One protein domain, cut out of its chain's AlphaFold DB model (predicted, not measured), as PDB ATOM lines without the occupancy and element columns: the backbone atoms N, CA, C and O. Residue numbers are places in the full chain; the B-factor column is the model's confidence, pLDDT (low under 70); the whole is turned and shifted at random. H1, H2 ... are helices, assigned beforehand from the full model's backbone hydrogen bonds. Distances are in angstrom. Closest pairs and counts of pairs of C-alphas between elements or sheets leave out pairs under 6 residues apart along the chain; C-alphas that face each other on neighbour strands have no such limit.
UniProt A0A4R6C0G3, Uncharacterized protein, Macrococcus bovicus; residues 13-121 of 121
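This is residues 13 to 121 of the 121 residues of an uncharacterized protein of Macrococcus bovicus (UniProt A0A4R6C0G3). The long helix H4 lies over a layer of H1, H2 and H3, and residues 116 to 121 stick out at its end. It is an up-and-down bundle, each helix running against the one before. The 109 printed residues hold four named helices, H1 to H4, and no named strand: all helix. The rod spans 57 by 25 by 20 A, only just compact, close to loose (radius of gyration of the C-alphas 15.7 A).

H4, residues 87 to 119, touches H2, residues 31 to 49, with residues 99 to 114 alone, the same way at a steep tilt of 40 degrees; the closest C-alphas, of Cys 45 and Gly 107, are 4.2 A apart. H3, residues 53 to 74, and H1, residues 16 to 27, also touch H4. Every O i to N i+4 pair is within hydrogen-bond range in these helices.

From first to last C-alpha, H4 measures 48.2 A, H3 31.4 A, H2 27.1 A and H1 16.5 A. C-alpha 16 is at (177.005, 236.004, 187.184), C-alpha 119 at (190.924, 203.632, 192.555).

The printed part has no cut. The H3 to H4 link is long. Residues 79 to 80 and 121 have pLDDT under 70.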
ATOM      1  N   LEU A  13     172.331 231.045 192.065       91.94
ATOM      2  CA  LEU A  13     171.309 232.093 192.008       91.94
ATOM      3  C   LEU A  13     171.910 233.476 191.738       91.94
ATOM      4  O   LEU A  13     171.171 234.413 191.451       91.94
ATOM      5  N   LEU A  14     173.235 233.628 191.820       94.56
ATOM      6  CA  LEU A  14     173.876 234.875 191.435       94.56
ATOM      7  C   LEU A  14     173.764 235.076 189.915       94.56
ATOM      8  O   LEU A  14     174.066 234.151 189.160       94.56
ATOM      9  N   PRO A  15     173.378 236.270 189.439       96.62
ATOM     10  CA  PRO A  15     173.319 236.610 188.018       96.62
ATOM     11  C   PRO A  15     174.727 236.909 187.484       96.62
ATOM     12  O   PRO A  15     175.093 238.056 187.228       96.62
ATOM     13  N   VAL A  16     175.555 235.869 187.379       96.56
ATOM     14  CA  VAL A  16     177.005 236.004 187.184       96.56
ATOM     15  C   VAL A  16     177.347 236.711 185.873       96.56
ATOM     16  O   VAL A  16     178.198 237.595 185.878       96.56
ATOM     17  N   ALA A  17     176.675 236.378 184.766       96.81
ATOM     18  CA  ALA A  17     176.942 237.016 183.473       96.81
ATOM     19  C   ALA A  17     176.677 238.531 183.524       96.81
ATOM     20  O   ALA A  17     177.491 239.313 183.031       96.81
ATOM     21  N   PHE A  18     175.592 238.945 184.191       96.94
ATOM     22  CA  PHE A  18     175.291 240.360 184.397       96.94
ATOM     23  C   PHE A  18     176.311 241.039 185.307       96.94
ATOM     24  O   PHE A  18     176.820 242.088 184.935       96.94
ATOM     25  N   ILE A  19     176.640 240.456 186.466       96.75
ATOM     26  CA  ILE A  19     177.618 241.043 187.400       96.75
ATOM     27  C   ILE A  19     178.958 241.257 186.694       96.75
ATOM     28  O   ILE A  19     179.534 242.339 186.791       96.75
ATOM     29  N   ALA A  20     179.416 240.250 185.949       96.38
ATOM     30  CA  ALA A  20     180.661 240.306 185.201       96.38
ATOM     31  C   ALA A  20     180.646 241.447 184.180       96.38
ATOM     32  O   ALA A  20     181.504 242.325 184.204       96.38
ATOM     33  N   ALA A  21     179.629 241.452 183.316       94.88
ATOM     34  CA  ALA A  21     179.529 242.421 182.242       94.88
ATOM     35  C   ALA A  21     179.281 243.840 182.751       94.88
ATOM     36  O   ALA A  21     179.828 244.779 182.192       94.88
ATOM     37  N   TYR A  22     178.489 244.008 183.807       94.50
ATOM     38  CA  TYR A  22     178.210 245.310 184.398       94.50
ATOM     39  C   TYR A  22     179.451 245.904 185.070       94.50
ATOM     40  O   TYR A  22     179.733 247.085 184.878       94.50
ATOM     41  N   ALA A  23     180.211 245.096 185.818       94.69
ATOM     42  CA  ALA A  23     181.471 245.517 186.425       94.69
ATOM     43  C   ALA A  23     182.474 245.986 185.363       94.69
ATOM     44  O   ALA A  23     182.995 247.098 185.440       94.69
ATOM     45  N   ASP A  24     182.687 245.165 184.336       94.38
ATOM     46  CA  ASP A  24     183.646 245.458 183.274       94.38
ATOM     47  C   ASP A  24     183.200 246.620 182.382       94.38
ATOM     48  O   ASP A  24     184.014 247.473 182.035       94.38
ATOM     49  N   PHE A  25     181.898 246.749 182.120       91.69
ATOM     50  CA  PHE A  25     181.334 247.911 181.439       91.69
ATOM     51  C   PHE A  25     181.529 249.213 182.230       91.69
ATOM     52  O   PHE A  25     181.853 250.246 181.649       91.69
ATOM     53  N   LYS A  26     181.336 249.187 183.556       91.00
ATOM     54  CA  LYS A  26     181.452 250.382 184.406       91.00
ATOM     55  C   LYS A  26     182.893 250.812 184.651       91.00
ATOM     56  O   LYS A  26     183.143 252.010 184.742       91.00
ATOM     57  N   TRP A  27     183.816 249.864 184.783       92.31
ATOM     58  CA  TRP A  27     185.214 250.152 185.107       92.31
ATOM     59  C   TRP A  27     186.156 250.093 183.903       92.31
ATOM     60  O   TRP A  27     187.317 250.471 184.033       92.31
ATOM     61  N   GLY A  28     185.681 249.654 182.733       89.75
ATOM     62  CA  GLY A  28     186.509 249.505 181.536       89.75
ATOM     63  C   GLY A  28     187.575 248.413 181.680       89.75
ATOM     64  O   GLY A  28     188.658 248.536 181.114       89.75
ATOM     65  N   THR A  29     187.299 247.371 182.470       92.81
ATOM     66  CA  THR A  29     188.240 246.274 182.765       92.81
ATOM     67  C   THR A  29     187.756 244.934 182.210       92.81
ATOM     68  O   THR A  29     186.732 244.874 181.547       92.81
ATOM     69  N   VAL A  30     188.490 243.847 182.484       94.56
ATOM     70  CA  VAL A  30     188.066 242.448 182.225       94.56
ATOM     71  C   VAL A  30     188.065 241.589 183.503       94.56
ATOM     72  O   VAL A  30     188.069 240.350 183.473       94.56
ATOM     73  N   LEU A  31     188.149 242.249 184.661       95.31
ATOM     74  CA  LEU A  31     188.236 241.595 185.963       95.31
ATOM     75  C   LEU A  31     186.904 240.950 186.349       95.31
ATOM     76  O   LEU A  31     186.908 239.865 186.933       95.31
ATOM     77  N   GLY A  32     185.777 241.561 185.981       96.00
ATOM     78  CA  GLY A  32     184.440 241.019 186.201       96.00
ATOM     79  C   GLY A  32     184.287 239.632 185.583       96.00
ATOM     80  O   GLY A  32     183.862 238.692 186.264       96.00
ATOM     81  N   TYR A  33     184.711 239.464 184.329       95.69
ATOM     82  CA  TYR A  33     184.749 238.161 183.660       95.69
ATOM     83  C   TYR A  33     185.698 237.185 184.341       95.69
ATOM     84  O   TYR A  33     185.319 236.043 184.599       95.69
ATOM     85  N   THR A  34     186.905 237.633 184.681       96.44
ATOM     86  CA  THR A  34     187.933 236.783 185.295       96.44
ATOM     87  C   THR A  34     187.445 236.183 186.616       96.44
ATOM     88  O   THR A  34     187.465 234.962 186.792       96.44
ATOM     89  N   PHE A  35     186.928 237.013 187.525       96.31
ATOM     90  CA  PHE A  35     186.398 236.544 188.807       96.31
ATOM     91  C   PHE A  35     185.179 235.638 188.636       96.31
ATOM     92  O   PHE A  35     185.042 234.643 189.346       96.31
ATOM     93  N   SER A  36     184.325 235.935 187.659       96.56
ATOM     94  CA  SER A  36     183.133 235.142 187.359       96.56
ATOM     95  C   SER A  36     183.462 233.743 186.842       96.56
ATOM     96  O   SER A  36     182.837 232.764 187.260       96.56
ATOM     97  N   ILE A  37     184.477 233.619 185.982       96.94
ATOM     98  CA  ILE A  37     184.977 232.321 185.517       96.94
ATOM     99  C   ILE A  37     185.535 231.532 186.700       96.94
ATOM    100  O   ILE A  37     185.119 230.395 186.910       96.94
ATOM    101  N   ILE A  38     186.417 232.131 187.507       97.31
ATOM    102  CA  ILE A  38     187.019 231.455 188.667       97.31
ATOM    103  C   ILE A  38     185.930 230.960 189.626       97.31
ATOM    104  O   ILE A  38     185.925 229.788 190.007       97.31
ATOM    105  N   TYR A  39     184.981 231.830 189.976       96.50
ATOM    106  CA  TYR A  39     183.874 231.513 190.874       96.50
ATOM    107  C   TYR A  39     183.028 230.347 190.353       96.50
ATOM    108  O   TYR A  39     182.814 229.354 191.054       96.50
ATOM    109  N   THR A  40     182.559 230.446 189.110       96.38
ATOM    110  CA  THR A  40     181.642 229.447 188.559       96.38
ATOM    111  C   THR A  40     182.328 228.117 188.273       96.38
ATOM    112  O   THR A  40     181.749 227.068 188.553       96.38
ATOM    113  N   VAL A  41     183.578 228.127 187.801       97.06
ATOM    114  CA  VAL A  41     184.381 226.910 187.612       97.06
ATOM    115  C   VAL A  41     184.624 226.214 188.948       97.06
ATOM    116  O   VAL A  41     184.425 225.004 189.037       97.06
ATOM    117  N   ALA A  42     184.979 226.949 190.006       96.44
ATOM    118  CA  ALA A  42     185.166 226.363 191.333       96.44
ATOM    119  C   ALA A  42     183.885 225.675 191.836       96.44
ATOM    120  O   ALA A  42     183.930 224.521 192.276       96.44
ATOM    121  N   LEU A  43     182.725 226.332 191.703       95.75
ATOM    122  CA  LEU A  43     181.434 225.729 192.046       95.75
ATOM    123  C   LEU A  43     181.120 224.490 191.199       95.75
ATOM    124  O   LEU A  43     180.684 223.469 191.738       95.75
ATOM    125  N   ALA A  44     181.339 224.560 189.885       96.50
ATOM    126  CA  ALA A  44     181.112 223.445 188.972       96.50
ATOM    127  C   ALA A  44     181.988 222.239 189.326       96.50
ATOM    128  O   ALA A  44     181.473 221.126 189.421       96.50
ATOM    129  N   CYS A  45     183.277 222.445 189.608       96.00
ATOM    130  CA  CYS A  45     184.188 221.388 190.048       96.00
ATOM    131  C   CYS A  45     183.648 220.660 191.288       96.00
ATOM    132  O   CYS A  45     183.574 219.429 191.299       96.00
ATOM    133  N   LEU A  46     183.205 221.400 192.309       94.62
ATOM    134  CA  LEU A  46     182.674 220.817 193.548       94.62
ATOM    135  C   LEU A  46     181.399 219.987 193.320       94.62
ATOM    136  O   LEU A  46     181.226 218.945 193.959       94.62
ATOM    137  N   LEU A  47     180.519 220.417 192.411       94.31
ATOM    138  CA  LEU A  47     179.272 219.716 192.086       94.31
ATOM    139  C   LEU A  47     179.485 218.514 191.152       94.31
ATOM    140  O   LEU A  47     178.899 217.451 191.369       94.31
ATOM    141  N   LEU A  48     180.337 218.645 190.132       95.38
ATOM    142  CA  LEU A  48     180.588 217.605 189.125       95.38
ATOM    143  C   LEU A  48     181.393 216.429 189.680       95.38
ATOM    144  O   LEU A  48     181.149 215.277 189.306       95.38
ATOM    145  N   VAL A  49     182.288 216.684 190.635       94.12
ATOM    146  CA  VAL A  49     182.935 215.624 191.419       94.12
ATOM    147  C   VAL A  49     181.896 214.750 192.129       94.12
ATOM    148  O   VAL A  49     182.051 213.534 192.195       94.12
ATOM    149  N   GLN A  50     180.789 215.345 192.577       92.12
ATOM    150  CA  GLN A  50     179.683 214.654 193.243       92.12
ATOM    151  C   GLN A  50     178.600 214.162 192.263       92.12
ATOM    152  O   GLN A  50     177.493 213.834 192.686       92.12
ATOM    153  N   LYS A  51     178.909 214.110 190.956       92.12
ATOM    154  CA  LYS A  51     178.006 213.671 189.873       92.12
ATOM    155  C   LYS A  51     176.696 214.476 189.801       92.12
ATOM    156  O   LYS A  51     175.640 213.925 189.496       92.12
ATOM    157  N   ARG A  52     176.736 215.777 190.120       93.44
ATOM    158  CA  ARG A  52     175.557 216.667 190.103       93.44
ATOM    159  C   ARG A  52     175.509 217.567 188.870       93.44
ATOM    160  O   ARG A  52     175.302 218.770 188.978       93.44
ATOM    161  N   ASP A  53     175.653 216.973 187.694       94.56
ATOM    162  CA  ASP A  53     175.613 217.654 186.394       94.56
ATOM    163  C   ASP A  53     174.344 218.491 186.195       94.56
ATOM    164  O   ASP A  53     174.408 219.665 185.840       94.56
ATOM    165  N   ILE A  54     173.185 217.907 186.515       94.25
ATOM    166  CA  ILE A  54     171.877 218.562 186.374       94.25
ATOM    167  C   ILE A  54     171.797 219.828 187.238       94.25
ATOM    168  O   ILE A  54     171.176 220.811 186.840       94.25
ATOM    169  N   ALA A  55     172.445 219.831 188.409       93.88
ATOM    170  CA  ALA A  55     172.459 220.994 189.290       93.88
ATOM    171  C   ALA A  55     173.243 222.164 188.676       93.88
ATOM    172  O   ALA A  55     172.788 223.301 188.770       93.88
ATOM    173  N   VAL A  56     174.363 221.883 188.000       95.88
ATOM    174  CA  VAL A  56     175.162 222.889 187.280       95.88
ATOM    175  C   VAL A  56     174.369 223.472 186.110       95.88
ATOM    176  O   VAL A  56     174.298 224.690 185.970       95.88
ATOM    177  N   ILE A  57     173.711 222.633 185.301       96.38
ATOM    178  CA  ILE A  57     172.903 223.100 184.158       96.38
ATOM    179  C   ILE A  57     171.752 223.981 184.644       96.38
ATOM    180  O   ILE A  57     171.606 225.117 184.198       96.38
ATOM    181  N   ARG A  58     170.957 223.483 185.599       96.00
ATOM    182  CA  ARG A  58     169.827 224.232 186.161       96.00
ATOM    183  C   ARG A  58     170.290 225.546 186.787       96.00
ATOM    184  O   ARG A  58     169.640 226.565 186.595       96.00
ATOM    185  N   GLY A  59     171.412 225.521 187.504       95.62
ATOM    186  CA  GLY A  59     172.018 226.708 188.092       95.62
ATOM    187  C   GLY A  59     172.368 227.771 187.050       95.62
ATOM    188  O   GLY A  59     171.949 228.915 187.191       95.62
ATOM    189  N   ASN A  60     173.060 227.394 185.969       97.00
ATOM    190  CA  ASN A  60     173.394 228.329 184.888       97.00
ATOM    191  C   ASN A  60     172.147 228.885 184.188       97.00
ATOM    192  O   ASN A  60     172.116 230.072 183.883       97.00
ATOM    193  N   ILE A  61     171.101 228.075 183.979       97.38
ATOM    194  CA  ILE A  61     169.836 228.550 183.390       97.38
ATOM    195  C   ILE A  61     169.185 229.617 184.281       97.38
ATOM    196  O   ILE A  61     168.801 230.675 183.784       97.38
ATOM    197  N   ILE A  62     169.096 229.378 185.595       97.12
ATOM    198  CA  ILE A  62     168.529 230.355 186.538       97.12
ATOM    199  C   ILE A  62     169.386 231.629 186.566       97.12
ATOM    200  O   ILE A  62     168.855 232.730 186.429       97.12
ATOM    201  N   SER A  63     170.708 231.481 186.673       97.62
ATOM    202  CA  SER A  63     171.670 232.589 186.637       97.62
ATOM    203  C   SER A  63     171.534 233.435 185.365       97.62
ATOM    204  O   SER A  63     171.562 234.666 185.428       97.62
ATOM    205  N   MET A  64     171.340 232.790 184.211       97.81
ATOM    206  CA  MET A  64     171.155 233.445 182.917       97.81
ATOM    207  C   MET A  64     169.859 234.248 182.872       97.81
ATOM    208  O   MET A  64     169.889 235.410 182.483       97.81
ATOM    209  N   ILE A  65     168.736 233.665 183.305       98.06
ATOM    210  CA  ILE A  65     167.443 234.364 183.352       98.06
ATOM    211  C   ILE A  65     167.554 235.615 184.228       98.06
ATOM    212  O   ILE A  65     167.179 236.702 183.794       98.06
ATOM    213  N   LEU A  66     168.135 235.489 185.425       97.88
ATOM    214  CA  LEU A  66     168.352 236.632 186.317       97.88
ATOM    215  C   LEU A  66     169.291 237.673 185.695       97.88
ATOM    216  O   LEU A  66     169.036 238.871 185.801       97.88
ATOM    217  N   SER A  67     170.340 237.230 184.998       97.75
ATOM    218  CA  SER A  67     171.264 238.124 184.293       97.75
ATOM    219  C   SER A  67     170.568 238.906 183.181       97.75
ATOM    220  O   SER A  67     170.800 240.103 183.039       97.75
ATOM    221  N   ILE A  68     169.683 238.262 182.417       96.88
ATOM    222  CA  ILE A  68     168.895 238.911 181.363       96.88
ATOM    223  C   ILE A  68     167.928 239.928 181.970       96.88
ATOM    224  O   ILE A  68     167.875 241.056 181.491       96.88
ATOM    225  N   ILE A  69     167.208 239.569 183.041       96.88
ATOM    226  CA  ILE A  69     166.282 240.486 183.724       96.88
ATOM    227  C   ILE A  69     167.025 241.740 184.195       96.88
ATOM    228  O   ILE A  69     166.607 242.856 183.892       96.88
ATOM    229  N   LEU A  70     168.160 241.580 184.881       96.44
ATOM    230  CA  LEU A  70     168.951 242.723 185.343       96.44
ATOM    231  C   LEU A  70     169.551 243.525 184.187       96.44
ATOM    232  O   LEU A  70     169.568 244.752 184.238       96.44
ATOM    233  N   CYS A  71     169.991 242.863 183.120       95.06
ATOM    234  CA  CYS A  71     170.463 243.539 181.917       95.06
ATOM    235  C   CYS A  71     169.364 244.426 181.307       95.06
ATOM    236  O   CYS A  71     169.624 245.585 180.984       95.06
ATOM    237  N   ILE A  72     168.128 243.923 181.233       94.00
ATOM    238  CA  ILE A  72     166.973 244.685 180.746       94.00
ATOM    239  C   ILE A  72     166.708 245.916 181.626       94.00
ATOM    240  O   ILE A  72     166.393 246.977 181.099       94.00
ATOM    241  N   ILE A  73     166.855 245.791 182.947       93.69
ATOM    242  CA  ILE A  73     166.570 246.876 183.900       93.69
ATOM    243  C   ILE A  73     167.673 247.946 183.906       93.69
ATOM    244  O   ILE A  73     167.370 249.134 183.956       93.69
ATOM    245  N   PHE A  74     168.947 247.545 183.888       91.88
ATOM    246  CA  PHE A  74     170.071 248.448 184.179       91.88
ATOM    247  C   PHE A  74     170.882 248.889 182.959       91.88
ATOM    248  O   PHE A  74     171.550 249.920 183.020       91.88
ATOM    249  N   ILE A  75     170.887 248.094 181.887       88.38
ATOM    250  CA  ILE A  75     171.770 248.293 180.726       88.38
ATOM    251  C   ILE A  75     170.967 248.626 179.466       88.38
ATOM    252  O   ILE A  75     171.469 249.324 178.586       88.38
ATOM    253  N   ASN A  76     169.727 248.150 179.353       77.75
ATOM    254  CA  ASN A  76     168.917 248.358 178.157       77.75
ATOM    255  C   ASN A  76     168.724 249.857 177.874       77.75
ATOM    256  O   ASN A  76     168.298 250.611 178.744       77.75
ATOM    257  N   GLY A  77     169.090 250.289 176.665       71.62
ATOM    258  CA  GLY A  77     169.133 251.703 176.269       71.62
ATOM    259  C   GLY A  77     170.513 252.374 176.358       71.62
ATOM    260  O   GLY A  77     170.679 253.457 175.808       71.62
ATOM    261  N   GLN A  78     171.519 251.742 176.975       70.50
ATOM    262  CA  GLN A  78     172.916 252.211 176.995       70.50
ATOM    263  C   GLN A  78     173.751 251.479 175.929       70.50
ATOM    264  O   GLN A  78     174.693 250.747 176.247       70.50
ATOM    265  N   ASP A  79     173.384 251.622 174.650       63.34
ATOM    266  CA  ASP A  79     174.126 251.000 173.543       63.34
ATOM    267  C   ASP A  79     175.409 251.782 173.213       63.34
ATOM    268  O   ASP A  79     175.471 252.573 172.275       63.34
ATOM    269  N   ASN A  80     176.456 251.550 174.006       67.81
ATOM    270  CA  ASN A  80     177.771 252.175 173.827       67.81
ATOM    271  C   ASN A  80     178.726 251.325 172.962       67.81
ATOM    272  O   ASN A  80     179.941 251.476 173.042       67.81
ATOM    273  N   GLY A  81     178.217 250.364 172.183       83.69
ATOM    274  CA  GLY A  81     179.037 249.477 171.350       83.69
ATOM    275  C   GLY A  81     179.738 248.331 172.094       83.69
ATOM    276  O   GLY A  81     180.110 247.354 171.450       83.69
ATOM    277  N   TYR A  82     179.842 248.387 173.426       88.62
ATOM    278  CA  TYR A  82     180.451 247.337 174.261       88.62
ATOM    279  C   TYR A  82     179.816 245.951 174.057       88.62
ATOM    280  O   TYR A  82     180.503 244.937 174.043       88.62
ATOM    281  N   PHE A  83     178.496 245.906 173.867       90.00
ATOM    282  CA  PHE A  83     177.738 244.656 173.761       90.00
ATOM    283  C   PHE A  83     177.587 244.145 172.318       90.00
ATOM    284  O   PHE A  83     176.818 243.216 172.063       90.00
ATOM    285  N   LYS A  84     178.282 244.745 171.345       89.00
ATOM    286  CA  LYS A  84     178.262 244.269 169.956       89.00
ATOM    287  C   LYS A  84     179.026 242.943 169.820       89.00
ATOM    288  O   LYS A  84     179.982 242.709 170.554       89.00
ATOM    289  N   PRO A  85     178.639 242.073 168.872       90.62
ATOM    290  CA  PRO A  85     177.553 242.228 167.896       90.62
ATOM    291  C   PRO A  85     176.168 241.794 168.410       90.62
ATOM    292  O   PRO A  85     175.184 241.954 167.697       90.62
ATOM    293  N   PHE A  86     176.074 241.234 169.618       89.25
ATOM    294  CA  PHE A  86     174.875 240.524 170.089       89.25
ATOM    295  C   PHE A  86     173.828 241.411 170.780       89.25
ATOM    296  O   PHE A  86     172.711 240.961 171.035       89.25
ATOM    297  N   GLY A  87     174.188 242.650 171.118       91.19
ATOM    298  CA  GLY A  87     173.405 243.511 171.999       91.19
ATOM    299  C   GLY A  87     173.464 243.048 173.465       91.19
ATOM    300  O   GLY A  87     173.952 241.953 173.751       91.19
ATOM    301  N   PRO A  88     172.976 243.856 174.424       91.88
ATOM    302  CA  PRO A  88     173.156 243.576 175.852       91.88
ATOM    303  C   PRO A  88     172.614 242.211 176.296       91.88
ATOM    304  O   PRO A  88     173.314 241.442 176.953       91.88
ATOM    305  N   THR A  89     171.390 241.871 175.892       93.50
ATOM    306  CA  THR A  89     170.738 240.607 176.266       93.50
ATOM    307  C   THR A  89     171.368 239.405 175.568       93.50
ATOM    308  O   THR A  89     171.652 238.401 176.224       93.50
ATOM    309  N   GLY A  90     171.649 239.507 174.265       94.38
ATOM    310  CA  GLY A  90     172.341 238.462 173.509       94.38
ATOM    311  C   GLY A  90     173.744 238.195 174.054       94.38
ATOM    312  O   GLY A  90     174.174 237.046 174.142       94.38
ATOM    313  N   PHE A  91     174.428 239.239 174.521       94.75
ATOM    314  CA  PHE A  91     175.732 239.120 175.155       94.75
ATOM    315  C   PHE A  91     175.674 238.386 176.506       94.75
ATOM    316  O   PHE A  91     176.570 237.592 176.795       94.75
ATOM    317  N   MET A  92     174.604 238.548 177.300       96.06
ATOM    318  CA  MET A  92     174.405 237.734 178.514       96.06
ATOM    319  C   MET A  92     174.299 236.244 178.180       96.06
ATOM    320  O   MET A  92     174.944 235.425 178.832       96.06
ATOM    321  N   VAL A  93     173.525 235.896 177.145       96.94
ATOM    322  CA  VAL A  93     173.387 234.504 176.684       96.94
ATOM    323  C   VAL A  93     174.737 233.963 176.220       96.94
ATOM    324  O   VAL A  93     175.139 232.877 176.636       96.94
ATOM    325  N   PHE A  94     175.465 234.734 175.409       96.81
ATOM    326  CA  PHE A  94     176.800 234.373 174.939       96.81
ATOM    327  C   PHE A  94     177.758 234.081 176.103       96.81
ATOM    328  O   PHE A  94     178.360 233.008 176.147       96.81
ATOM    329  N   LEU A  95     177.852 234.984 177.085       96.50
ATOM    330  CA  LEU A  95     178.702 234.788 178.260       96.50
ATOM    331  C   LEU A  95     178.299 233.558 179.069       96.50
ATOM    332  O   LEU A  95     179.169 232.780 179.457       96.50
ATOM    333  N   THR A  96     177.002 233.342 179.301       97.31
ATOM    334  CA  THR A  96     176.526 232.136 179.987       97.31
ATOM    335  C   THR A  96     176.972 230.879 179.251       97.31
ATOM    336  O   THR A  96     177.465 229.954 179.898       97.31
ATOM    337  N   VAL A  97     176.836 230.823 177.923       97.50
ATOM    338  CA  VAL A  97     177.261 229.663 177.126       97.50
ATOM    339  C   VAL A  97     178.764 229.432 177.271       97.50
ATOM    340  O   VAL A  97     179.175 228.321 177.605       97.50
ATOM    341  N   VAL A  98     179.581 230.477 177.107       97.38
ATOM    342  CA  VAL A  98     181.044 230.392 177.246       97.38
ATOM    343  C   VAL A  98     181.437 229.909 178.643       97.38
ATOM    344  O   VAL A  98     182.206 228.956 178.776       97.38
ATOM    345  N   PHE A  99     180.878 230.508 179.696       96.88
ATOM    346  CA  PHE A  99     181.174 230.119 181.076       96.88
ATOM    347  C   PHE A  99     180.727 228.688 181.363       96.88
ATOM    348  O   PHE A  99     181.473 227.932 181.980       96.88
ATOM    349  N   THR A 100     179.557 228.281 180.871       97.12
ATOM    350  CA  THR A 100     179.047 226.916 181.048       97.12
ATOM    351  C   THR A 100     179.966 225.896 180.376       97.12
ATOM    352  O   THR A 100     180.293 224.878 180.983       97.12
ATOM    353  N   ILE A 101     180.447 226.168 179.158       98.06
ATOM    354  CA  ILE A 101     181.409 225.293 178.472       98.06
ATOM    355  C   ILE A 101     182.680 225.138 179.316       98.06
ATOM    356  O   ILE A 101     183.099 224.011 179.580       98.06
ATOM    357  N   LEU A 102     183.258 226.242 179.803       97.56
ATOM    358  CA  LEU A 102     184.462 226.210 180.641       97.56
ATOM    359  C   LEU A 102     184.245 225.427 181.942       97.56
ATOM    360  O   LEU A 102     185.064 224.576 182.295       97.56
ATOM    361  N   GLN A 103     183.123 225.660 182.625       97.19
ATOM    362  CA  GLN A 103     182.721 224.921 183.822       97.19
ATOM    363  C   GLN A 103     182.671 223.409 183.573       97.19
ATOM    364  O   GLN A 103     183.192 222.635 184.379       97.19
ATOM    365  N   PHE A 104     182.070 222.976 182.461       97.62
ATOM    366  CA  PHE A 104     181.960 221.558 182.125       97.62
ATOM    367  C   PHE A 104     183.295 220.947 181.725       97.62
ATOM    368  O   PHE A 104     183.628 219.876 182.227       97.62
ATOM    369  N   VAL A 105     184.074 221.609 180.867       97.88
ATOM    370  CA  VAL A 105     185.387 221.112 180.433       97.88
ATOM    371  C   VAL A 105     186.298 220.922 181.644       97.88
ATOM    372  O   VAL A 105     186.764 219.811 181.900       97.88
ATOM    373  N   ILE A 106     186.489 221.972 182.445       97.88
ATOM    374  CA  ILE A 106     187.397 221.936 183.597       97.88
ATOM    375  C   ILE A 106     186.845 221.003 184.677       97.88
ATOM    376  O   ILE A 106     187.550 220.116 185.162       97.88
ATOM    377  N   GLY A 107     185.567 221.141 185.029       96.94
ATOM    378  CA  GLY A 107     184.965 220.355 186.098       96.94
ATOM    379  C   GLY A 107     184.906 218.857 185.794       96.94
ATOM    380  O   GLY A 107     185.086 218.045 186.703       96.94
ATOM    381  N   LYS A 108     184.732 218.453 184.528       95.88
ATOM    382  CA  LYS A 108     184.807 217.039 184.124       95.88
ATOM    383  C   LYS A 108     186.227 216.494 184.179       95.88
ATOM    384  O   LYS A 108     186.392 215.358 184.622       95.88
ATOM    385  N   ILE A 109     187.230 217.278 183.780       97.69
ATOM    386  CA  ILE A 109     188.643 216.898 183.918       97.69
ATOM    387  C   ILE A 109     188.965 216.652 185.397       97.69
ATOM    388  O   ILE A 109     189.426 215.568 185.749       97.69
ATOM    389  N   VAL A 110     188.622 217.597 186.277       96.94
ATOM    390  CA  VAL A 110     188.845 217.477 187.729       96.94
ATOM    391  C   VAL A 110     188.113 216.266 188.311       96.94
ATOM    392  O   VAL A 110     188.697 215.479 189.056       96.94
ATOM    393  N   ALA A 111     186.846 216.066 187.940       94.81
ATOM    394  CA  ALA A 111     186.073 214.917 188.399       94.81
ATOM    395  C   ALA A 111     186.658 213.580 187.921       94.81
ATOM    396  O   ALA A 111     186.567 212.594 188.650       94.81
ATOM    397  N   LYS A 112     187.253 213.527 186.724       95.06
ATOM    398  CA  LYS A 112     187.932 212.334 186.204       95.06
ATOM    399  C   LYS A 112     189.219 212.048 186.977       95.06
ATOM    400  O   LYS A 112     189.388 210.927 187.440       95.06
ATOM    401  N   VAL A 113     190.076 213.055 187.166       95.56
ATOM    402  CA  VAL A 113     191.343 212.918 187.910       95.56
ATOM    403  C   VAL A 113     191.093 212.405 189.327       95.56
ATOM    404  O   VAL A 113     191.726 211.444 189.750       95.56
ATOM    405  N   ARG A 114     190.112 212.975 190.038       93.19
ATOM    406  CA  ARG A 114     189.796 212.547 191.406       93.19
ATOM    407  C   ARG A 114     189.361 211.079 191.492       93.19
ATOM    408  O   ARG A 114     189.809 210.376 192.383       93.19
ATOM    409  N   ARG A 115     188.536 210.608 190.552       88.62
ATOM    410  CA  ARG A 115     188.075 209.206 190.534       88.62
ATOM    411  C   ARG A 115     189.210 208.220 190.288       88.62
ATOM    412  O   ARG A 115     189.181 207.139 190.859       88.62
ATOM    413  N   ASN A 116     190.169 208.577 189.436       90.88
ATOM    414  CA  ASN A 116     191.323 207.723 189.173       90.88
ATOM    415  C   ASN A 116     192.181 207.558 190.437       90.88
ATOM    416  O   ASN A 116     192.604 206.448 190.731       90.88
ATOM    417  N   ASN A 117     192.371 208.634 191.209       88.56
ATOM    418  CA  ASN A 117     193.115 208.577 192.470       88.56
ATOM    419  C   ASN A 117     192.409 207.698 193.520       88.56
ATOM    420  O   ASN A 117     193.063 206.914 194.201       88.56
ATOM    421  N   ASP A 118     191.077 207.772 193.605       83.00
ATOM    422  CA  ASP A 118     190.282 206.943 194.523       83.00
ATOM    423  C   ASP A 118     190.349 205.431 194.183       83.00
ATOM    424  O   ASP A 118     190.011 204.611 195.026       83.00
ATOM    425  N   GLN A 119     190.760 205.040 192.965       73.56
ATOM    426  CA  GLN A 119     190.924 203.632 192.555       73.56
ATOM    427  C   GLN A 119     192.325 203.066 192.826       73.56
ATOM    428  O   GLN A 119     192.510 201.852 192.799       73.56
ATOM    429  N   THR A 120     193.315 203.934 193.039       70.00
ATOM    430  CA  THR A 120     194.716 203.560 193.289       70.00
ATOM    431  C   THR A 120     195.084 203.517 194.775       70.00
ATOM    432  O   THR A 120     196.245 203.266 195.090       70.00
ATOM    433  N   THR A 121     194.126 203.784 195.670       60.25
ATOM    434  CA  THR A 121     194.296 203.792 197.136       60.25
ATOM    435  C   THR A 121     193.434 202.708 197.760       60.25
ATOM    436  O   THR A 121     193.898 202.090 198.740       60.25
TER     437      THR A 121